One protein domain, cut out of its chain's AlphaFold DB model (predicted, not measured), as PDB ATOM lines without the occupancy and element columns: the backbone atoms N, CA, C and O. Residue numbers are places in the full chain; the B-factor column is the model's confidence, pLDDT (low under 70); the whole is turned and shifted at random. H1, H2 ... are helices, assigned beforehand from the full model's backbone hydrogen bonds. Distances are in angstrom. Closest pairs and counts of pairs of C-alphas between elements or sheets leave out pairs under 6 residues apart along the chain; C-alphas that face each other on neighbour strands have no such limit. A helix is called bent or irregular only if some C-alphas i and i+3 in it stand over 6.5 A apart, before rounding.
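This is residues 23 to 180 of the 206 residues of the protein "Putative secreted protein" of Amblyomma triste (UniProt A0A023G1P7). A flat slab of helices: H5, H9 and H8 form a row in which neighbours run opposite ways, and H6 crosses H9 near the start of H9. H7 packs on H8 at one edge of the slab, H1 and H4 pack on H5, and H3 lies along the opposite edge, with a long loop, residues 36 to 49, leading to it. The printed part has 158 residues with nine named helices, H1 to H9 in chain order, and no named strand; its class is all helix. It is compact, with a radius of gyration of the C-alphas of 16.9 A and spans of 48 by 46 by 22 A.

H5, residues 75 to 95, touches H9, residues 155 to 174, at a shallow tilt of 30 degrees, opposite ways; the closest C-alphas, of Gly 87 and Ala 170, are 4.3 A apart. These two are the hubs, touching five helices each, and helix packing is mostly aligned: of the 8 touching pairs that have a tilt, leaving out those that touch only at the corner or only at their ends, 6 are at a shallow tilt. H8, residues 134 to 152, forms a hairpin with H9 at 4 degrees, closest at C-alphas Thr 142 and Ser 168, 6.3 A. H7, residues 113 to 123, touches H8 at a steep tilt of 49 degrees, closest at C-alphas Cys 119 and Cys 144, 5.6 A. H6, residues 98 to 110, is about perpendicular to H9 at 74 degrees, and touches its residues 157 to 164 alone; the closest C-alphas, of Gly 103 and Phe 160, are 4.9 A apart. H1, residues 23 to 30, touches H5 at 15 degrees, a shallow tilt, the same way, closest at C-alphas Tyr 29 and Leu 84, 6.7 A. H4, residues 65 to 70, touches H1, closest at C-alphas Cys 28 and Cys 66, 5.8 A. H2, residues 32 to 35, only just touches H9, with 3 pairs of C-alphas within 8 A, closest at Ala 33 and Val 171, 6.5 A. H3, residues 50 to 59, is close to H5 but not clearly touching, closest at C-alphas Cys 57 and Thr 95, 7.4 A. H5 and H8 are apart. Every O i to N i+4 pair is within hydrogen-bond range in H1, H3, H4, H7 and H8; in H5 14 of 17 are, in H6 7 of 9, in H9 12 of 16, and H2 is too short for such a pair.

H5 spans 29.5 A, H9 30.0 A, H8 26.1 A and H6 19.1 A from first to last C-alpha. H5 is irregular, C-alphas 80 and 83 being 7.3 A apart, and has a kink of 41 degrees near residue 82; H9 is irregular, only just, C-alphas 156 and 159 being 7.0 A apart, and has a kink of 28 degrees near residue 162. H1 begins at C-alpha 23 (-15.995, -24.711, -1.679), and H9 ends at C-alpha 174 (-19.439, -25.441, 9.766).

The two C-alphas farthest apart, of Ser 74 and Pro 154, are 49.3 A apart. The printed part has no cut. The link from H2 to H3, 14 residues, is long, and residues 71 to 76 stand free. The mean pLDDT of the printed part is 83.8; residues 33 to 40, 45, 125 to 132 and 178 to 180 are under 70.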
ATOM      1  N   GLU A  23     -14.544 -24.680  -1.497       88.75
ATOM      2  CA  GLU A  23     -15.995 -24.711  -1.679       88.75
ATOM      3  C   GLU A  23     -16.580 -26.122  -1.534       88.75
ATOM      4  O   GLU A  23     -17.624 -26.275  -0.902       88.75
ATOM      5  N   ALA A  24     -15.904 -27.155  -2.055       89.75
ATOM      6  CA  ALA A  24     -16.330 -28.544  -1.865       89.75
ATOM      7  C   ALA A  24     -16.278 -28.940  -0.383       89.75
ATOM      8  O   ALA A  24     -17.244 -29.481   0.152       89.75
ATOM      9  N   ILE A  25     -15.188 -28.577   0.297       91.38
ATOM     10  CA  ILE A  25     -14.986 -28.863   1.718       91.38
ATOM     11  C   ILE A  25     -16.074 -28.190   2.562       91.38
ATOM     12  O   ILE A  25     -16.755 -28.864   3.334       91.38
ATOM     13  N   LYS A  26     -16.287 -26.876   2.396       89.94
ATOM     14  CA  LYS A  26     -17.360 -26.155   3.101       89.94
ATOM     15  C   LYS A  26     -18.730 -26.761   2.826       89.94
ATOM     16  O   LYS A  26     -19.519 -26.887   3.752       89.94
ATOM     17  N   THR A  27     -19.013 -27.123   1.576       90.38
ATOM     18  CA  THR A  27     -20.303 -27.720   1.204       90.38
ATOM     19  C   THR A  27     -20.535 -29.019   1.967       90.38
ATOM     20  O   THR A  27     -21.590 -29.164   2.578       90.38
ATOM     21  N   CYS A  28     -19.528 -29.898   2.040       91.62
ATOM     22  CA  CYS A  28     -19.625 -31.138   2.810       91.62
ATOM     23  C   CYS A  28     -19.974 -30.870   4.285       91.62
ATOM     24  O   CYS A  28     -20.932 -31.428   4.815       91.62
ATOM     25  N   TYR A  29     -19.246 -29.964   4.950       91.56
ATOM     26  CA  TYR A  29     -19.503 -29.652   6.363       91.56
ATOM     27  C   TYR A  29     -20.830 -28.914   6.593       91.56
ATOM     28  O   TYR A  29     -21.508 -29.175   7.589       91.56
ATOM     29  N   ARG A  30     -21.242 -28.034   5.672       87.69
ATOM     30  CA  ARG A  30     -22.526 -27.317   5.733       87.69
ATOM     31  C   ARG A  30     -23.703 -28.292   5.759       87.69
ATOM     32  O   ARG A  30     -24.658 -28.066   6.500       87.69
ATOM     33  N   GLU A  31     -23.628 -29.388   5.008       85.44
ATOM     34  CA  GLU A  31     -24.671 -30.424   4.968       85.44
ATOM     35  C   GLU A  31     -24.797 -31.234   6.271       85.44
ATOM     36  O   GLU A  31     -25.799 -31.923   6.470       85.44
ATOM     37  N   LEU A  32     -23.832 -31.131   7.193       80.88
ATOM     38  CA  LEU A  32     -23.903 -31.779   8.506       80.88
ATOM     39  C   LEU A  32     -24.756 -30.991   9.510       80.88
ATOM     40  O   LEU A  32     -25.326 -31.591  10.417       80.88
ATOM     41  N   ALA A  33     -24.884 -29.668   9.358       69.31
ATOM     42  CA  ALA A  33     -25.606 -28.834  10.321       69.31
ATOM     43  C   ALA A  33     -27.125 -29.124  10.405       69.31
ATOM     44  O   ALA A  33     -27.650 -29.171  11.520       69.31
ATOM     45  N   PRO A  34     -27.857 -29.355   9.292       61.94
ATOM     46  CA  PRO A  34     -29.282 -29.696   9.341       61.94
ATOM     47  C   PRO A  34     -29.558 -31.072   9.954       61.94
ATOM     48  O   PRO A  34     -30.533 -31.213  10.686       61.94
ATOM     49  N   LYS A  35     -28.677 -32.058   9.707       60.47
ATOM     50  CA  LYS A  35     -28.818 -33.444  10.200       60.47
ATOM     51  C   LYS A  35     -28.898 -33.533  11.721       60.47
ATOM     52  O   LYS A  35     -29.397 -34.496  12.263       60.47
ATOM     53  N   VAL A  36     -28.436 -32.498  12.409       57.28
ATOM     54  CA  VAL A  36     -28.384 -32.455  13.863       57.28
ATOM     55  C   VAL A  36     -29.648 -31.844  14.495       57.28
ATOM     56  O   VAL A  36     -29.877 -31.981  15.696       57.28
ATOM     57  N   ARG A  37     -30.484 -31.151  13.715       54.75
ATOM     58  CA  ARG A  37     -31.612 -30.363  14.239       54.75
ATOM     59  C   ARG A  37     -32.949 -31.104  14.226       54.75
ATOM     60  O   ARG A  37     -33.813 -30.783  15.037       54.75
ATOM     61  N   ASP A  38     -33.143 -32.035  13.299       53.53
ATOM     62  CA  ASP A  38     -34.492 -32.452  12.903       53.53
ATOM     63  C   ASP A  38     -34.975 -33.762  13.573       53.53
ATOM     64  O   ASP A  38     -36.116 -34.165  13.353       53.53
ATOM     65  N   GLU A  39     -34.165 -34.410  14.420       54.94
ATOM     66  CA  GLU A  39     -34.447 -35.787  14.875       54.94
ATOM     67  C   GLU A  39     -35.005 -35.902  16.302       54.94
ATOM     68  O   GLU A  39     -35.740 -36.844  16.583       54.94
ATOM     69  N   LEU A  40     -34.775 -34.923  17.186       64.56
ATOM     70  CA  LEU A  40     -35.242 -35.002  18.576       64.56
ATOM     71  C   LEU A  40     -36.529 -34.204  18.801       64.56
ATOM     72  O   LEU A  40     -36.596 -32.992  18.572       64.56
ATOM     73  N   HIS A  41     -37.552 -34.892  19.303       70.62
ATOM     74  CA  HIS A  41     -38.851 -34.306  19.619       70.62
ATOM     75  C   HIS A  41     -39.044 -34.280  21.136       70.62
ATOM     76  O   HIS A  41     -39.333 -35.318  21.733       70.62
ATOM     77  N   PRO A  42     -38.876 -33.122  21.798       75.75
ATOM     78  CA  PRO A  42     -39.168 -33.042  23.217       75.75
ATOM     79  C   PRO A  42     -40.672 -33.207  23.476       75.75
ATOM     80  O   PRO A  42     -41.506 -32.862  22.635       75.75
ATOM     81  N   ASP A  43     -41.018 -33.682  24.671       78.56
ATOM     82  CA  ASP A  43     -42.397 -33.655  25.156       78.56
ATOM     83  C   ASP A  43     -42.900 -32.212  25.382       78.56
ATOM     84  O   ASP A  43     -42.161 -31.229  25.267       78.56
ATOM     85  N   GLU A  44     -44.177 -32.064  25.744       73.69
ATOM     86  CA  GLU A  44     -44.793 -30.756  26.025       73.69
ATOM     87  C   GLU A  44     -44.095 -29.976  27.157       73.69
ATOM     88  O   GLU A  44     -44.269 -28.762  27.279       73.69
ATOM     89  N   GLN A  45     -43.308 -30.652  27.999       69.31
ATOM     90  CA  GLN A  45     -42.542 -30.062  29.095       69.31
ATOM     91  C   GLN A  45     -41.073 -29.794  28.716       69.31
ATOM     92  O   GLN A  45     -40.289 -29.333  29.556       69.31
ATOM     93  N   GLY A  46     -40.689 -30.046  27.463       71.75
ATOM     94  CA  GLY A  46     -39.327 -29.854  26.981       71.75
ATOM     95  C   GLY A  46     -38.362 -30.964  27.405       71.75
ATOM     96  O   GLY A  46     -37.152 -30.734  27.401       71.75
ATOM     97  N   ASN A  47     -38.846 -32.127  27.855       78.88
ATOM     98  CA  ASN A  47     -37.983 -33.263  28.177       78.88
ATOM     99  C   ASN A  47     -37.706 -34.100  26.934       78.88
ATOM    100  O   ASN A  47     -38.567 -34.295  26.086       78.88
ATOM    101  N   ILE A  48     -36.489 -34.628  26.878       83.94
ATOM    102  CA  ILE A  48     -35.995 -35.452  25.780       83.94
ATOM    103  C   ILE A  48     -35.964 -36.900  26.261       83.94
ATOM    104  O   ILE A  48     -35.530 -37.164  27.390       83.94
ATOM    105  N   ASN A  49     -36.439 -37.814  25.415       87.69
ATOM    106  CA  ASN A  49     -36.377 -39.246  25.666       87.69
ATOM    107  C   ASN A  49     -34.911 -39.717  25.648       87.69
ATOM    108  O   ASN A  49     -34.193 -39.474  24.681       87.69
ATOM    109  N   ASP A  50     -34.472 -40.381  26.720       88.62
ATOM    110  CA  ASP A  50     -33.083 -40.839  26.858       88.62
ATOM    111  C   ASP A  50     -32.705 -41.914  25.833       88.62
ATOM    112  O   ASP A  50     -31.610 -41.872  25.282       88.62
ATOM    113  N   GLU A  51     -33.606 -42.848  25.532       89.31
ATOM    114  CA  GLU A  51     -33.349 -43.924  24.568       89.31
ATOM    115  C   GLU A  51     -33.231 -43.384  23.138       89.31
ATOM    116  O   GLU A  51     -32.379 -43.840  22.370       89.31
ATOM    117  N   GLU A  52     -34.065 -42.401  22.788       86.38
ATOM    118  CA  GLU A  52     -34.015 -41.706  21.500       86.38
ATOM    119  C   GLU A  52     -32.726 -40.892  21.374       86.38
ATOM    120  O   GLU A  52     -31.983 -41.079  20.415       86.38
ATOM    121  N   LEU A  53     -32.396 -40.082  22.387       88.25
ATOM    122  CA  LEU A  53     -31.150 -39.313  22.429       88.25
ATOM    123  C   LEU A  53     -29.920 -40.213  22.290       88.25
ATOM    124  O   LEU A  53     -29.028 -39.933  21.492       88.25
ATOM    125  N   GLU A  54     -29.867 -41.314  23.039       89.69
ATOM    126  CA  GLU A  54     -28.774 -42.274  22.929       89.69
ATOM    127  C   GLU A  54     -28.693 -42.923  21.545       89.69
ATOM    128  O   GLU A  54     -27.592 -43.212  21.072       89.69
ATOM    129  N   ARG A  55     -29.835 -43.201  20.903       88.75
ATOM    130  CA  ARG A  55     -29.865 -43.741  19.541       88.75
ATOM    131  C   ARG A  55     -29.269 -42.738  18.562       88.75
ATOM    132  O   ARG A  55     -28.296 -43.103  17.910       88.75
ATOM    133  N   GLU A  56     -29.764 -41.503  18.536       85.81
ATOM    134  CA  GLU A  56     -29.253 -40.462  17.631       85.81
ATOM    135  C   GLU A  56     -27.752 -40.219  17.856       85.81
ATOM    136  O   GLU A  56     -26.947 -40.182  16.927       85.81
ATOM    137  N   CYS A  57     -27.320 -40.171  19.117       88.44
ATOM    138  CA  CYS A  57     -25.913 -39.978  19.456       88.44
ATOM    139  C   CYS A  57     -24.989 -41.116  19.030       88.44
ATOM    140  O   CYS A  57     -23.807 -40.875  18.784       88.44
ATOM    141  N   ARG A  58     -25.493 -42.351  18.935       89.50
ATOM    142  CA  ARG A  58     -24.723 -43.481  18.396       89.50
ATOM    143  C   ARG A  58     -24.564 -43.406  16.880       89.50
ATOM    144  O   ARG A  58     -23.604 -43.969  16.360       89.50
ATOM    145  N   GLU A  59     -25.480 -42.734  16.190       87.50
ATOM    146  CA  GLU A  59     -25.442 -42.561  14.736       87.50
ATOM    147  C   GLU A  59     -24.505 -41.422  14.308       87.50
ATOM    148  O   GLU A  59     -24.044 -41.402  13.168       87.50
ATOM    149  N   LEU A  60     -24.130 -40.528  15.231       87.44
ATOM    150  CA  LEU A  60     -23.153 -39.468  14.988       87.44
ATOM    151  C   LEU A  60     -21.707 -39.970  15.186       87.44
ATOM    152  O   LEU A  60     -21.272 -40.185  16.323       87.44
ATOM    153  N   PRO A  61     -20.905 -40.124  14.116       89.50
ATOM    154  CA  PRO A  61     -19.554 -40.656  14.242       89.50
ATOM    155  C   PRO A  61     -18.599 -39.741  15.031       89.50
ATOM    156  O   PRO A  61     -18.769 -38.529  15.184       89.50
ATOM    157  N   SER A  62     -17.506 -40.330  15.534       88.81
ATOM    158  CA  SER A  62     -16.494 -39.570  16.283       88.81
ATOM    159  C   SER A  62     -15.758 -38.527  15.423       88.81
ATOM    160  O   SER A  62     -15.209 -37.564  15.963       88.81
ATOM    161  N   ARG A  63     -15.724 -38.760  14.106       90.62
ATOM    162  CA  ARG A  63     -15.175 -37.884  13.068       90.62
ATOM    163  C   ARG A  63     -16.175 -37.790  11.929       90.62
ATOM    164  O   ARG A  63     -16.824 -38.795  11.645       90.62
ATOM    165  N   SER A  64     -16.269 -36.636  11.279       91.06
ATOM    166  CA  SER A  64     -17.178 -36.489  10.143       91.06
ATOM    167  C   SER A  64     -16.732 -37.322   8.936       91.06
ATOM    168  O   SER A  64     -15.540 -37.581   8.738       91.06
ATOM    169  N   ASP A  65     -17.678 -37.689   8.074       89.75
ATOM    170  CA  ASP A  65     -17.347 -38.286   6.775       89.75
ATOM    171  C   ASP A  65     -16.538 -37.309   5.903       89.75
ATOM    172  O   ASP A  65     -15.592 -37.716   5.230       89.75
ATOM    173  N   CYS A  66     -16.804 -36.004   6.025       91.12
ATOM    174  CA  CYS A  66     -16.032 -34.941   5.377       91.12
ATOM    175  C   CYS A  66     -14.550 -34.968   5.770       91.12
ATOM    176  O   CYS A  66     -13.672 -34.749   4.936       91.12
ATOM    177  N   TYR A  67     -14.236 -35.276   7.031       90.88
ATOM    178  CA  TYR A  67     -12.854 -35.449   7.474       90.88
ATOM    179  C   TYR A  67     -12.167 -36.631   6.778       90.88
ATOM    180  O   TYR A  67     -10.980 -36.556   6.445       90.88
ATOM    181  N   ASN A  68     -12.894 -37.724   6.537       87.06
ATOM    182  CA  ASN A  68     -12.350 -38.876   5.821       87.06
ATOM    183  C   ASN A  68     -12.044 -38.521   4.361       87.06
ATOM    184  O   ASN A  68     -11.000 -38.922   3.848       87.06
ATOM    185  N   GLU A  69     -12.879 -37.710   3.714       85.56
ATOM    186  CA  GLU A  69     -12.621 -37.205   2.358       85.56
ATOM    187  C   GLU A  69     -11.401 -36.270   2.311       85.56
ATOM    188  O   GLU A  69     -10.550 -36.400   1.426       85.56
ATOM    189  N   LEU A  70     -11.226 -35.417   3.330       87.88
ATOM    190  CA  LEU A  70     -10.043 -34.561   3.479       87.88
ATOM    191  C   LEU A  70      -8.730 -35.342   3.603       87.88
ATOM    192  O   LEU A  70      -7.663 -34.778   3.347       87.88
ATOM    193  N   SER A  71      -8.763 -36.626   3.984       84.25
ATOM    194  CA  SER A  71      -7.555 -37.452   4.121       84.25
ATOM    195  C   SER A  71      -6.728 -37.526   2.827       84.25
ATOM    196  O   SER A  71      -5.500 -37.645   2.895       84.25
ATOM    197  N   LEU A  72      -7.390 -37.369   1.675       86.88
ATOM    198  CA  LEU A  72      -6.807 -37.396   0.333       86.88
ATOM    199  C   LEU A  72      -6.176 -36.058  -0.094       86.88
ATOM    200  O   LEU A  72      -5.458 -36.016  -1.091       86.88
ATOM    201  N   CYS A  73      -6.418 -34.979   0.652       91.69
ATOM    202  CA  CYS A  73      -5.913 -33.641   0.349       91.69
ATOM    203  C   CYS A  73      -4.516 -33.382   0.937       91.69
ATOM    204  O   CYS A  73      -4.006 -34.154   1.757       91.69
ATOM    205  N   SER A  74      -3.882 -32.278   0.527       93.38
ATOM    206  CA  SER A  74      -2.604 -31.845   1.104       93.38
ATOM    207  C   SER A  74      -2.750 -31.456   2.580       93.38
ATOM    208  O   SER A  74      -3.834 -31.097   3.045       93.38
ATOM    209  N   ASP A  75      -1.644 -31.494   3.323       93.00
ATOM    210  CA  ASP A  75      -1.646 -31.138   4.747       93.00
ATOM    211  C   ASP A  75      -2.019 -29.667   4.990       93.00
ATOM    212  O   ASP A  75      -2.672 -29.364   5.988       93.00
ATOM    213  N   ASP A  76      -1.707 -28.771   4.049       90.56
ATOM    214  CA  ASP A  76      -2.137 -27.368   4.098       90.56
ATOM    215  C   ASP A  76      -3.666 -27.251   4.041       90.56
ATOM    216  O   ASP A  76      -4.274 -26.536   4.839       90.56
ATOM    217  N   VAL A  77      -4.313 -28.000   3.138       89.88
ATOM    218  CA  VAL A  77      -5.780 -28.026   3.017       89.88
ATOM    219  C   VAL A  77      -6.412 -28.603   4.282       89.88
ATOM    220  O   VAL A  77      -7.339 -28.008   4.828       89.88
ATOM    221  N   LYS A  78      -5.878 -29.717   4.798       90.31
ATOM    222  CA  LYS A  78      -6.347 -30.327   6.054       90.31
ATOM    223  C   LYS A  78      -6.227 -29.368   7.235       90.31
ATOM    224  O   LYS A  78      -7.149 -29.261   8.038       90.31
ATOM    225  N   THR A  79      -5.100 -28.665   7.334       89.38
ATOM    226  CA  THR A  79      -4.842 -27.698   8.407       89.38
ATOM    227  C   THR A  79      -5.828 -26.539   8.329       89.38
ATOM    228  O   THR A  79      -6.469 -26.218   9.331       89.38
ATOM    229  N   ASN A  80      -6.031 -25.977   7.136       87.88
ATOM    230  CA  ASN A  80      -6.975 -24.882   6.917       87.88
ATOM    231  C   ASN A  80      -8.433 -25.300   7.163       87.88
ATOM    232  O   ASN A  80      -9.223 -24.495   7.640       87.88
ATOM    233  N   ALA A  81      -8.791 -26.556   6.894       90.06
ATOM    234  CA  ALA A  81     -10.131 -27.089   7.130       90.06
ATOM    235  C   ALA A  81     -10.356 -27.619   8.558       90.06
ATOM    236  O   ALA A  81     -11.479 -27.967   8.911       90.06
ATOM    237  N   SER A  82      -9.323 -27.685   9.403       91.12
ATOM    238  CA  SER A  82      -9.406 -28.330  10.725       91.12
ATOM    239  C   SER A  82     -10.460 -27.719  11.656       91.12
ATOM    240  O   SER A  82     -11.056 -28.428  12.466       91.12
ATOM    241  N   PHE A  83     -10.739 -26.419  11.522       91.94
ATOM    242  CA  PHE A  83     -11.759 -25.752  12.329       91.94
ATOM    243  C   PHE A  83     -13.189 -26.181  11.966       91.94
ATOM    244  O   PHE A  83     -14.073 -26.086  12.813       91.94
ATOM    245  N   LEU A  84     -13.420 -26.666  10.739       92.94
ATOM    246  CA  LEU A  84     -14.714 -27.208  10.319       92.94
ATOM    247  C   LEU A  84     -15.017 -28.507  11.073       92.94
ATOM    248  O   LEU A  84     -16.112 -28.672  11.605       92.94
ATOM    249  N   GLU A  85     -14.015 -29.380  11.201       93.62
ATOM    250  CA  GLU A  85     -14.122 -30.615  11.989       93.62
ATOM    251  C   GLU A  85     -14.306 -30.328  13.482       93.62
ATOM    252  O   GLU A  85     -15.080 -30.998  14.162       93.62
ATOM    253  N   GLU A  86     -13.644 -29.296  14.005       93.56
ATOM    254  CA  GLU A  86     -13.879 -28.836  15.377       93.56
ATOM    255  C   GLU A  86     -15.314 -28.303  15.557       93.56
ATOM    256  O   GLU A  86     -15.947 -28.571  16.580       93.56
ATOM    257  N   GLY A  87     -15.864 -27.619  14.547       92.56
ATOM    258  CA  GLY A  87     -17.274 -27.233  14.498       92.56
ATOM    259  C   GLY A  87     -18.214 -28.439  14.520       92.56
ATOM    260  O   GLY A  87     -19.153 -28.467  15.315       92.56
ATOM    261  N   TYR A  88     -17.925 -29.470  13.720       92.81
ATOM    262  CA  TYR A  88     -18.676 -30.730  13.720       92.81
ATOM    263  C   TYR A  88     -18.651 -31.401  15.095       92.81
ATOM    264  O   TYR A  88     -19.696 -31.771  15.630       92.81
ATOM    265  N   LYS A  89     -17.466 -31.508  15.700       92.94
ATOM    266  CA  LYS A  89     -17.293 -32.092  17.029       92.94
ATOM    267  C   LYS A  89     -18.115 -31.348  18.079       92.94
ATOM    268  O   LYS A  89     -18.828 -31.988  18.842       92.94
ATOM    269  N   GLN A  90     -18.049 -30.016  18.107       92.56
ATOM    270  CA  GLN A  90     -18.834 -29.214  19.050       92.56
ATOM    271  C   GLN A  90     -20.337 -29.350  18.818       92.56
ATOM    272  O   GLN A  90     -21.096 -29.394  19.783       92.56
ATOM    273  N   LEU A  91     -20.765 -29.428  17.557       90.44
ATOM    274  CA  LEU A  91     -22.164 -29.640  17.218       90.44
ATOM    275  C   LEU A  91     -22.648 -31.014  17.708       90.44
ATOM    276  O   LEU A  91     -23.686 -31.087  18.358       90.44
ATOM    277  N   ARG A  92     -21.877 -32.082  17.479       90.75
ATOM    278  CA  ARG A  92     -22.176 -33.418  18.016       90.75
ATOM    279  C   ARG A  92     -22.227 -33.414  19.542       90.75
ATOM    280  O   ARG A  92     -23.180 -33.924  20.119       90.75
ATOM    281  N   ASP A  93     -21.207 -32.856  20.190       91.31
ATOM    282  CA  ASP A  93     -21.115 -32.832  21.651       91.31
ATOM    283  C   ASP A  93     -22.296 -32.049  22.260       91.31
ATOM    284  O   ASP A  93     -22.830 -32.458  23.286       91.31
ATOM    285  N   PHE A  94     -22.752 -30.972  21.606       89.19
ATOM    286  CA  PHE A  94     -23.962 -30.243  21.995       89.19
ATOM    287  C   PHE A  94     -25.223 -31.101  21.865       89.19
ATOM    288  O   PHE A  94     -26.053 -31.118  22.768       89.19
ATOM    289  N   THR A  95     -25.375 -31.816  20.755       86.62
ATOM    290  CA  THR A  95     -26.556 -32.654  20.497       86.62
ATOM    291  C   THR A  95     -26.625 -33.856  21.410       86.62
ATOM    292  O   THR A  95     -27.708 -34.302  21.751       86.62
ATOM    293  N   CYS A  96     -25.481 -34.341  21.874       88.75
ATOM    294  CA  CYS A  96     -25.421 -35.414  22.855       88.75
ATOM    295  C   CYS A  96     -25.423 -34.931  24.306       88.75
ATOM    296  O   CYS A  96     -25.379 -35.747  25.225       88.75
ATOM    297  N   ASP A  97     -25.529 -33.621  24.526       89.88
ATOM    298  CA  ASP A  97     -25.735 -33.015  25.834       89.88
ATOM    299  C   ASP A  97     -27.235 -32.750  26.042       89.88
ATOM    300  O   ASP A  97     -27.810 -31.757  25.580       89.88
ATOM    301  N   LYS A  98     -27.879 -33.664  26.778       88.06
ATOM    302  CA  LYS A  98     -29.310 -33.597  27.109       88.06
ATOM    303  C   LYS A  98     -29.701 -32.264  27.750       88.06
ATOM    304  O   LYS A  98     -30.764 -31.720  27.441       88.06
ATOM    305  N   ASP A  99     -28.869 -31.743  28.646       86.69
ATOM    306  CA  ASP A  99     -29.163 -30.511  29.376       86.69
ATOM    307  C   ASP A  99     -29.028 -29.291  28.459       86.69
ATOM    308  O   ASP A  99     -29.852 -28.370  28.519       86.69
ATOM    309  N   ALA A 100     -28.044 -29.301  27.554       86.69
ATOM    310  CA  ALA A 100     -27.896 -28.267  26.537       86.69
ATOM    311  C   ALA A 100     -29.091 -28.230  25.571       86.69
ATOM    312  O   ALA A 100     -29.640 -27.147  25.331       86.69
ATOM    313  N   LEU A 101     -29.540 -29.389  25.076       84.75
ATOM    314  CA  LEU A 101     -30.721 -29.485  24.215       84.75
ATOM    315  C   LEU A 101     -32.000 -29.065  24.939       84.75
ATOM    316  O   LEU A 101     -32.766 -28.256  24.417       84.75
ATOM    317  N   LYS A 102     -32.220 -29.540  26.171       83.44
ATOM    318  CA  LYS A 102     -33.356 -29.110  26.999       83.44
ATOM    319  C   LYS A 102     -33.363 -27.594  27.181       83.44
ATOM    320  O   LYS A 102     -34.412 -26.957  27.096       83.44
ATOM    321  N   GLY A 103     -32.189 -27.005  27.395       82.56
ATOM    322  CA  GLY A 103     -32.015 -25.561  27.450       82.56
ATOM    323  C   GLY A 103     -32.416 -24.847  26.163       82.56
ATOM    324  O   GLY A 103     -33.112 -23.833  26.213       82.56
ATOM    325  N   LEU A 104     -32.027 -25.390  25.009       83.56
ATOM    326  CA  LEU A 104     -32.400 -24.853  23.702       83.56
ATOM    327  C   LEU A 104     -33.912 -24.922  23.459       83.56
ATOM    328  O   LEU A 104     -34.508 -23.914  23.084       83.56
ATOM    329  N   TYR A 105     -34.551 -26.066  23.723       82.31
ATOM    330  CA  TYR A 105     -36.000 -26.227  23.552       82.31
ATOM    331  C   TYR A 105     -36.815 -25.359  24.503       82.31
ATOM    332  O   TYR A 105     -37.921 -24.951  24.166       82.31
ATOM    333  N   LYS A 106     -36.263 -25.028  25.669       81.31
ATOM    334  CA  LYS A 106     -36.834 -24.025  26.567       81.31
ATOM    335  C   LYS A 106     -36.651 -22.606  26.019       81.31
ATOM    336  O   LYS A 106     -37.576 -21.801  26.082       81.31
ATOM    337  N   LEU A 107     -35.480 -22.297  25.463       82.81
ATOM    338  CA  LEU A 107     -35.166 -20.974  24.923       82.81
ATOM    339  C   LEU A 107     -36.008 -20.625  23.685       82.81
ATOM    340  O   LEU A 107     -36.473 -19.498  23.561       82.81
ATOM    341  N   VAL A 108     -36.220 -21.564  22.761       83.06
ATOM    342  CA  VAL A 108     -36.872 -21.277  21.468       83.06
ATOM    343  C   VAL A 108     -38.287 -20.682  21.616       83.06
ATOM    344  O   VAL A 108     -38.533 -19.636  21.015       83.06
ATOM    345  N   PRO A 109     -39.208 -21.250  22.421       83.69
ATOM    346  CA  PRO A 109     -40.555 -20.704  22.591       83.69
ATOM    347  C   PRO A 109     -40.604 -19.337  23.278       83.69
ATOM    348  O   PRO A 109     -41.579 -18.612  23.099       83.69
ATOM    349  N   CYS A 110     -39.592 -18.981  24.079       85.88
ATOM    350  CA  CYS A 110     -39.588 -17.705  24.799       85.88
ATOM    351  C   CYS A 110     -39.069 -16.534  23.955       85.88
ATOM    352  O   CYS A 110     -39.322 -15.383  24.301       85.88
ATOM    353  N   VAL A 111     -38.362 -16.805  22.853       87.19
ATOM    354  CA  VAL A 111     -37.851 -15.770  21.946       87.19
ATOM    355  C   VAL A 111     -39.012 -15.147  21.169       87.19
ATOM    356  O   VAL A 111     -39.591 -15.761  20.273       87.19
ATOM    357  N   ASP A 112     -39.326 -13.889  21.479       91.75
ATOM    358  CA  ASP A 112     -40.385 -13.147  20.793       91.75
ATOM    359  C   ASP A 112     -40.049 -12.903  19.305       91.75
ATOM    360  O   ASP A 112     -39.092 -12.213  18.936       91.75
ATOM    361  N   VAL A 113     -40.877 -13.454  18.415       89.06
ATOM    362  CA  VAL A 113     -40.665 -13.385  16.961       89.06
ATOM    363  C   VAL A 113     -40.754 -11.952  16.418       89.06
ATOM    364  O   VAL A 113     -40.113 -11.646  15.406       89.06
ATOM    365  N   HIS A 114     -41.529 -11.065  17.044       92.06
ATOM    366  CA  HIS A 114     -41.631  -9.666  16.635       92.06
ATOM    367  C   HIS A 114     -40.354  -8.902  16.981       92.06
ATOM    368  O   HIS A 114     -39.768  -8.298  16.080       92.06
ATOM    369  N   ILE A 115     -39.853  -9.027  18.212       91.56
ATOM    370  CA  ILE A 115     -38.580  -8.419  18.636       91.56
ATOM    371  C   ILE A 115     -37.422  -8.952  17.778       91.56
ATOM    372  O   ILE A 115     -36.594  -8.185  17.286       91.56
ATOM    373  N   MET A 116     -37.411 -10.255  17.485       89.88
ATOM    374  CA  MET A 116     -36.414 -10.870  16.602       89.88
ATOM    375  C   MET A 116     -36.456 -10.294  15.175       89.88
ATOM    376  O   MET A 116     -35.418 -10.094  14.532       89.88
ATOM    377  N   LYS A 117     -37.653 -10.022  14.635       89.25
ATOM    378  CA  LYS A 117     -37.819  -9.366  13.324       89.25
ATOM    379  C   LYS A 117     -37.348  -7.914  13.357       89.25
ATOM    380  O   LYS A 117     -36.709  -7.476  12.402       89.25
ATOM    381  N   GLU A 118     -37.641  -7.180  14.424       91.25
ATOM    382  CA  GLU A 118     -37.194  -5.795  14.600       91.25
ATOM    383  C   GLU A 118     -35.673  -5.699  14.713       91.25
ATOM    384  O   GLU A 118     -35.062  -4.893  14.009       91.25
ATOM    385  N   CYS A 119     -35.050  -6.582  15.497       91.19
ATOM    386  CA  CYS A 119     -33.597  -6.667  15.575       91.19
ATOM    387  C   CYS A 119     -32.980  -6.928  14.196       91.19
ATOM    388  O   CYS A 119     -32.091  -6.194  13.765       91.19
ATOM    389  N   ARG A 120     -33.492  -7.908  13.439       88.31
ATOM    390  CA  ARG A 120     -32.972  -8.174  12.088       88.31
ATOM    391  C   ARG A 120     -33.117  -6.970  11.160       88.31
ATOM    392  O   ARG A 120     -32.159  -6.628  10.476       88.31
ATOM    393  N   ARG A 121     -34.261  -6.273  11.179       87.19
ATOM    394  CA  ARG A 121     -34.470  -5.044  10.386       87.19
ATOM    395  C   ARG A 121     -33.502  -3.922  10.761       87.19
ATOM    396  O   ARG A 121     -33.079  -3.185   9.880       87.19
ATOM    397  N   LYS A 122     -33.134  -3.797  12.040       87.56
ATOM    398  CA  LYS A 122     -32.157  -2.804  12.513       87.56
ATOM    399  C   LYS A 122     -30.768  -3.023  11.903       87.56
ATOM    400  O   LYS A 122     -30.110  -2.049  11.555       87.56
ATOM    401  N   TYR A 123     -30.323  -4.274  11.774       83.31
ATOM    402  CA  TYR A 123     -28.984  -4.603  11.262       83.31
ATOM    403  C   TYR A 123     -28.937  -4.909   9.754       83.31
ATOM    404  O   TYR A 123     -27.862  -4.889   9.147       83.31
ATOM    405  N   LEU A 124     -30.095  -5.178   9.149       77.94
ATOM    406  CA  LEU A 124     -30.276  -5.432   7.720       77.94
ATOM    407  C   LEU A 124     -31.501  -4.670   7.178       77.94
ATOM    408  O   LEU A 124     -32.476  -5.294   6.749       77.94
ATOM    409  N   PRO A 125     -31.479  -3.324   7.178       68.69
ATOM    410  CA  PRO A 125     -32.603  -2.531   6.676       68.69
ATOM    411  C   PRO A 125     -32.874  -2.772   5.180       68.69
ATOM    412  O   PRO A 125     -34.018  -2.676   4.745       68.69
ATOM    413  N   ASP A 126     -31.842  -3.165   4.420       65.94
ATOM    414  CA  ASP A 126     -31.880  -3.398   2.972       65.94
ATOM    415  C   ASP A 126     -31.671  -4.876   2.570       65.94
ATOM    416  O   ASP A 126     -31.310  -5.150   1.428       65.94
ATOM    417  N   ALA A 127     -31.929  -5.854   3.453       56.84
ATOM    418  CA  ALA A 127     -31.739  -7.294   3.158       56.84
ATOM    419  C   ALA A 127     -32.461  -7.807   1.890       56.84
ATOM    420  O   ALA A 127     -32.130  -8.868   1.378       56.84
ATOM    421  N   LEU A 128     -33.438  -7.063   1.365       52.66
ATOM    422  CA  LEU A 128     -34.114  -7.381   0.103       52.66
ATOM    423  C   LEU A 128     -33.311  -6.981  -1.155       52.66
ATOM    424  O   LEU A 128     -33.727  -7.327  -2.258       52.66
ATOM    425  N   LYS A 129     -32.208  -6.232  -1.022       53.50
ATOM    426  CA  LYS A 129     -31.426  -5.679  -2.145       53.50
ATOM    427  C   LYS A 129     -29.996  -6.204  -2.240       53.50
ATOM    428  O   LYS A 129     -29.405  -6.120  -3.311       53.50
ATOM    429  N   GLU A 130     -29.441  -6.725  -1.152       55.94
ATOM    430  CA  GLU A 130     -28.049  -7.165  -1.075       55.94
ATOM    431  C   GLU A 130     -28.011  -8.662  -0.742       55.94
ATOM    432  O   GLU A 130     -28.735  -9.110   0.147       55.94
ATOM    433  N   GLN A 131     -27.190  -9.444  -1.455       57.38
ATOM    434  CA  GLN A 131     -26.894 -10.814  -1.032       57.38
ATOM    435  C   GLN A 131     -26.134 -10.725   0.292       57.38
ATOM    436  O   GLN A 131     -24.977 -10.310   0.329       57.38
ATOM    437  N   VAL A 132     -26.814 -11.044   1.390       62.03
ATOM    438  CA  VAL A 132     -26.181 -11.138   2.702       62.03
ATOM    439  C   VAL A 132     -25.326 -12.398   2.691       62.03
ATOM    440  O   VAL A 132     -25.847 -13.488   2.484       62.03
ATOM    441  N   ASP A 133     -24.018 -12.242   2.884       82.06
ATOM    442  CA  ASP A 133     -23.121 -13.382   3.066       82.06
ATOM    443  C   ASP A 133     -23.559 -14.219   4.284       82.06
ATOM    444  O   ASP A 133     -23.933 -13.669   5.327       82.06
ATOM    445  N   GLU A 134     -23.512 -15.546   4.152       81.56
ATOM    446  CA  GLU A 134     -24.044 -16.498   5.138       81.56
ATOM    447  C   GLU A 134     -23.447 -16.286   6.536       81.56
ATOM    448  O   GLU A 134     -24.142 -16.427   7.546       81.56
ATOM    449  N   CYS A 135     -22.180 -15.871   6.621       85.94
ATOM    450  CA  CYS A 135     -21.525 -15.611   7.899       85.94
ATOM    451  C   CYS A 135     -22.065 -14.368   8.594       85.94
ATOM    452  O   CYS A 135     -22.253 -14.358   9.818       85.94
ATOM    453  N   ARG A 136     -22.384 -13.326   7.821       86.12
ATOM    454  CA  ARG A 136     -23.067 -12.146   8.349       86.12
ATOM    455  C   ARG A 136     -24.464 -12.516   8.834       86.12
ATOM    456  O   ARG A 136     -24.850 -12.085   9.918       86.12
ATOM    457  N   GLU A 137     -25.206 -13.321   8.078       84.69
ATOM    458  CA  GLU A 137     -26.541 -13.764   8.487       84.69
ATOM    459  C   GLU A 137     -26.504 -14.598   9.778       84.69
ATOM    460  O   GLU A 137     -27.237 -14.290  10.721       84.69
ATOM    461  N   ALA A 138     -25.609 -15.583   9.880       85.56
ATOM    462  CA  ALA A 138     -25.460 -16.424  11.068       85.56
ATOM    463  C   ALA A 138     -25.063 -15.616  12.320       85.56
ATOM    464  O   ALA A 138     -25.615 -15.813  13.412       85.56
ATOM    465  N   SER A 139     -24.145 -14.656  12.169       88.12
ATOM    466  CA  SER A 139     -23.733 -13.747  13.247       88.12
ATOM    467  C   SER A 139     -24.885 -12.852  13.720       88.12
ATOM    468  O   SER A 139     -25.119 -12.687  14.925       88.12
ATOM    469  N   LEU A 140     -25.678 -12.327  12.782       88.56
ATOM    470  CA  LEU A 140     -26.857 -11.523  13.097       88.56
ATOM    471  C   LEU A 140     -27.972 -12.344  13.737       88.56
ATOM    472  O   LEU A 140     -28.599 -11.869  14.680       88.56
ATOM    473  N   TYR A 141     -28.199 -13.576  13.280       87.12
ATOM    474  CA  TYR A 141     -29.152 -14.484  13.910       87.12
ATOM    475  C   TYR A 141     -28.778 -14.744  15.373       87.12
ATOM    476  O   TYR A 141     -29.627 -14.638  16.260       87.12
ATOM    477  N   THR A 142     -27.497 -15.001  15.639       89.12
ATOM    478  CA  THR A 142     -26.973 -15.195  16.999       89.12
ATOM    479  C   THR A 142     -27.201 -13.947  17.856       89.12
ATOM    480  O   THR A 142     -27.817 -14.019  18.921       89.12
ATOM    481  N   THR A 143     -26.786 -12.783  17.347       90.69
ATOM    482  CA  THR A 143     -26.914 -11.488  18.033       90.69
ATOM    483  C   THR A 143     -28.370 -11.161  18.356       90.69
ATOM    484  O   THR A 143     -28.704 -10.839  19.495       90.69
ATOM    485  N   CYS A 144     -29.260 -11.287  17.372       91.00
ATOM    486  CA  CYS A 144     -30.666 -10.965  17.555       91.00
ATOM    487  C   CYS A 144     -31.391 -11.949  18.466       91.00
ATOM    488  O   CYS A 144     -32.262 -11.525  19.227       91.00
ATOM    489  N   THR A 145     -31.015 -13.228  18.453       89.50
ATOM    490  CA  THR A 145     -31.568 -14.204  19.399       89.50
ATOM    491  C   THR A 145     -31.172 -13.844  20.829       89.50
ATOM    492  O   THR A 145     -32.022 -13.847  21.714       89.50
ATOM    493  N   GLU A 146     -29.923 -13.435  21.070       89.94
ATOM    494  CA  GLU A 146     -29.484 -12.981  22.396       89.94
ATOM    495  C   GLU A 146     -30.188 -11.709  22.869       89.94
ATOM    496  O   GLU A 146     -30.621 -11.639  24.023       89.94
ATOM    497  N   GLU A 147     -30.283 -10.691  22.008       90.25
ATOM    498  CA  GLU A 147     -30.968  -9.437  22.335       90.25
ATOM    499  C   GLU A 147     -32.449  -9.675  22.632       90.25
ATOM    500  O   GLU A 147     -32.990  -9.112  23.587       90.25
ATOM    501  N   THR A 148     -33.090 -10.536  21.844       90.56
ATOM    502  CA  THR A 148     -34.496 -10.891  22.025       90.56
ATOM    503  C   THR A 148     -34.690 -11.688  23.306       90.56
ATOM    504  O   THR A 148     -35.544 -11.336  24.119       90.56
ATOM    505  N   ALA A 149     -33.863 -12.709  23.547       89.50
ATOM    506  CA  ALA A 149     -33.950 -13.534  24.745       89.50
ATOM    507  C   ALA A 149     -33.770 -12.710  26.028       89.50
ATOM    508  O   ALA A 149     -34.476 -12.934  27.003       89.50
ATOM    509  N   ARG A 150     -32.883 -11.703  26.037       89.69
ATOM    510  CA  ARG A 150     -32.728 -10.788  27.189       89.69
ATOM    511  C   ARG A 150     -33.983  -9.972  27.503       89.69
ATOM    512  O   ARG A 150     -34.141  -9.550  28.644       89.69
ATOM    513  N   GLN A 151     -34.819  -9.708  26.503       89.88
ATOM    514  CA  GLN A 151     -36.017  -8.879  26.638       89.88
ATOM    515  C   GLN A 151     -37.278  -9.701  26.910       89.88
ATOM    516  O   GLN A 151     -38.160  -9.232  27.623       89.88
ATOM    517  N   SER A 152     -37.367 -10.900  26.333       90.38
ATOM    518  CA  SER A 152     -38.597 -11.702  26.297       90.38
ATOM    519  C   SER A 152     -38.553 -12.957  27.170       90.38
ATOM    520  O   SER A 152     -39.599 -13.402  27.636       90.38
ATOM    521  N   CYS A 153     -37.369 -13.502  27.458       89.19
ATOM    522  CA  CYS A 153     -37.245 -14.717  28.257       89.19
ATOM    523  C   CYS A 153     -37.039 -14.407  29.752       89.19
ATOM    524  O   CYS A 153     -36.398 -13.410  30.105       89.19
ATOM    525  N   PRO A 154     -37.518 -15.279  30.658       88.56
ATOM    526  CA  PRO A 154     -37.204 -15.180  32.081       88.56
ATOM    527  C   PRO A 154     -35.689 -15.277  32.355       88.56
ATOM    528  O   PRO A 154     -34.953 -15.949  31.637       88.56
ATOM    529  N   LYS A 155     -35.208 -14.647  33.436       83.88
ATOM    530  CA  LYS A 155     -33.767 -14.620  33.790       83.88
ATOM    531  C   LYS A 155     -33.155 -15.996  34.066       83.88
ATOM    532  O   LYS A 155     -31.955 -16.173  33.908       83.88
ATOM    533  N   GLU A 156     -33.957 -16.974  34.471       81.31
ATOM    534  CA  GLU A 156     -33.507 -18.363  34.662       81.31
ATOM    535  C   GLU A 156     -33.005 -19.020  33.360       81.31
ATOM    536  O   GLU A 156     -32.325 -20.037  33.408       81.31
ATOM    537  N   TYR A 157     -33.263 -18.411  32.196       80.19
ATOM    538  CA  TYR A 157     -32.789 -18.882  30.894       80.19
ATOM    539  C   TYR A 157     -31.385 -18.352  30.554       80.19
ATOM    540  O   TYR A 157     -30.847 -18.651  29.487       80.19
ATOM    541  N   ASP A 158     -30.766 -17.577  31.452       79.19
ATOM    542  CA  ASP A 158     -29.429 -17.007  31.281       79.19
ATOM    543  C   ASP A 158     -28.359 -18.083  31.028       79.19
ATOM    544  O   ASP A 158     -27.476 -17.875  30.188       79.19
ATOM    545  N   GLU A 159     -28.473 -19.235  31.694       75.12
ATOM    546  CA  GLU A 159     -27.597 -20.400  31.512       75.12
ATOM    547  C   GLU A 159     -27.767 -21.024  30.117       75.12
ATOM    548  O   GLU A 159     -26.787 -21.370  29.453       75.12
ATOM    549  N   PHE A 160     -28.997 -21.058  29.596       81.00
ATOM    550  CA  PHE A 160     -29.300 -21.602  28.268       81.00
ATOM    551  C   PHE A 160     -28.808 -20.709  27.128       81.00
ATOM    552  O   PHE A 160     -28.475 -21.207  26.052       81.00
ATOM    553  N   ARG A 161     -28.644 -19.400  27.363       80.44
ATOM    554  CA  ARG A 161     -27.994 -18.505  26.388       80.44
ATOM    555  C   ARG A 161     -26.537 -18.891  26.136       80.44
ATOM    556  O   ARG A 161     -26.055 -18.728  25.019       80.44
ATOM    557  N   ALA A 162     -25.828 -19.396  27.147       82.75
ATOM    558  CA  ALA A 162     -24.457 -19.874  26.969       82.75
ATOM    559  C   ALA A 162     -24.410 -21.154  26.119       82.75
ATOM    560  O   ALA A 162     -23.485 -21.329  25.327       82.75
ATOM    561  N   SER A 163     -25.407 -22.031  26.253       84.25
ATOM    562  CA  SER A 163     -25.567 -23.216  25.402       84.25
ATOM    563  C   SER A 163     -25.905 -22.826  23.960       84.25
ATOM    564  O   SER A 163     -25.235 -23.284  23.039       84.25
ATOM    565  N   PHE A 164     -26.837 -21.888  23.755       86.56
ATOM    566  CA  PHE A 164     -27.141 -21.349  22.425       86.56
ATOM    567  C   PHE A 164     -25.907 -20.736  21.749       86.56
ATOM    568  O   PHE A 164     -25.627 -21.048  20.599       86.56
ATOM    569  N   LYS A 165     -25.105 -19.939  22.469       87.12
ATOM    570  CA  LYS A 165     -23.843 -19.387  21.942       87.12
ATOM    571  C   LYS A 165     -22.882 -20.459  21.444       87.12
ATOM    572  O   LYS A 165     -22.265 -20.278  20.398       87.12
ATOM    573  N   ARG A 166     -22.735 -21.548  22.206       87.44
ATOM    574  CA  ARG A 166     -21.882 -22.682  21.829       87.44
ATOM    575  C   ARG A 166     -22.392 -23.337  20.547       87.44
ATOM    576  O   ARG A 166     -21.611 -23.498  19.614       87.44
ATOM    577  N   LEU A 167     -23.697 -23.599  20.461       87.81
ATOM    578  CA  LEU A 167     -24.329 -24.117  19.246       87.81
ATOM    579  C   LEU A 167     -24.125 -23.176  18.046       87.81
ATOM    580  O   LEU A 167     -23.678 -23.607  16.989       87.81
ATOM    581  N   SER A 168     -24.405 -21.882  18.206       88.88
ATOM    582  CA  SER A 168     -24.232 -20.888  17.144       88.88
ATOM    583  C   SER A 168     -22.787 -20.789  16.659       88.88
ATOM    584  O   SER A 168     -22.563 -20.656  15.458       88.88
ATOM    585  N   ALA A 169     -21.808 -20.879  17.562       90.50
ATOM    586  CA  ALA A 169     -20.396 -20.891  17.196       90.50
ATOM    587  C   ALA A 169     -20.027 -22.146  16.388       90.50
ATOM    588  O   ALA A 169     -19.333 -22.026  15.380       90.50
ATOM    589  N   ALA A 170     -20.528 -23.322  16.780       90.81
ATOM    590  CA  ALA A 170     -20.318 -24.567  16.043       90.81
ATOM    591  C   ALA A 170     -20.921 -24.502  14.628       90.81
ATOM    592  O   ALA A 170     -20.256 -24.844  13.652       90.81
ATOM    593  N   VAL A 171     -22.144 -23.976  14.495       89.44
ATOM    594  CA  VAL A 171     -22.792 -23.769  13.188       89.44
ATOM    595  C   VAL A 171     -22.006 -22.780  12.324       89.44
ATOM    596  O   VAL A 171     -21.786 -23.045  11.148       89.44
ATOM    597  N   GLN A 172     -21.534 -21.665  12.888       89.50
ATOM    598  CA  GLN A 172     -20.701 -20.706  12.151       89.50
ATOM    599  C   GLN A 172     -19.401 -21.343  11.653       89.50
ATOM    600  O   GLN A 172     -19.034 -21.132  10.499       89.50
ATOM    601  N   MET A 173     -18.744 -22.166  12.478       91.69
ATOM    602  CA  MET A 173     -17.574 -22.924  12.039       91.69
ATOM    603  C   MET A 173     -17.916 -23.784  10.824       91.69
ATOM    604  O   MET A 173     -17.232 -23.653   9.819       91.69
ATOM    605  N   LEU A 174     -18.999 -24.571  10.871       91.00
ATOM    606  CA  LEU A 174     -19.439 -25.441   9.766       91.00
ATOM    607  C   LEU A 174     -19.793 -24.692   8.474       91.00
ATOM    608  O   LEU A 174     -19.620 -25.237   7.388       91.00
ATOM    609  N   LEU A 175     -20.246 -23.441   8.576       88.75
ATOM    610  CA  LEU A 175     -20.480 -22.568   7.419       88.75
ATOM    611  C   LEU A 175     -19.179 -22.041   6.788       88.75
ATOM    612  O   LEU A 175     -19.216 -21.342   5.776       88.75
ATOM    613  N   GLY A 176     -18.016 -22.356   7.365       88.69
ATOM    614  CA  GLY A 176     -16.736 -21.792   6.944       88.69
ATOM    615  C   GLY A 176     -16.566 -20.337   7.362       88.69
ATOM    616  O   GLY A 176     -15.687 -19.652   6.839       88.69
ATOM    617  N   CYS A 177     -17.380 -19.865   8.306       88.12
ATOM    618  CA  CYS A 177     -17.161 -18.587   8.947       88.12
ATOM    619  C   CYS A 177     -15.985 -18.786   9.883       88.12
ATOM    620  O   CYS A 177     -16.117 -19.411  10.939       88.12
ATOM    621  N   GLU A 178     -14.810 -18.301   9.474       68.81
ATOM    622  CA  GLU A 178     -13.675 -18.218  10.384       68.81
ATOM    623  C   GLU A 178     -14.146 -17.602  11.704       68.81
ATOM    624  O   GLU A 178     -15.114 -16.833  11.747       68.81
ATOM    625  N   ARG A 179     -13.426 -17.893  12.791       53.91
ATOM    626  CA  ARG A 179     -13.454 -17.026  13.967       53.91
ATOM    627  C   ARG A 179     -12.987 -15.644  13.511       53.91
ATOM    628  O   ARG A 179     -11.841 -15.275  13.733       53.91
ATOM    629  N   SER A 180     -13.869 -14.865  12.899       38.31
ATOM    630  CA  SER A 180     -13.738 -13.437  12.758       38.31
ATOM    631  C   SER A 180     -13.832 -12.909  14.179       38.31
ATOM    632  O   SER A 180     -14.877 -12.463  14.655       38.31
TER     633      SER A 180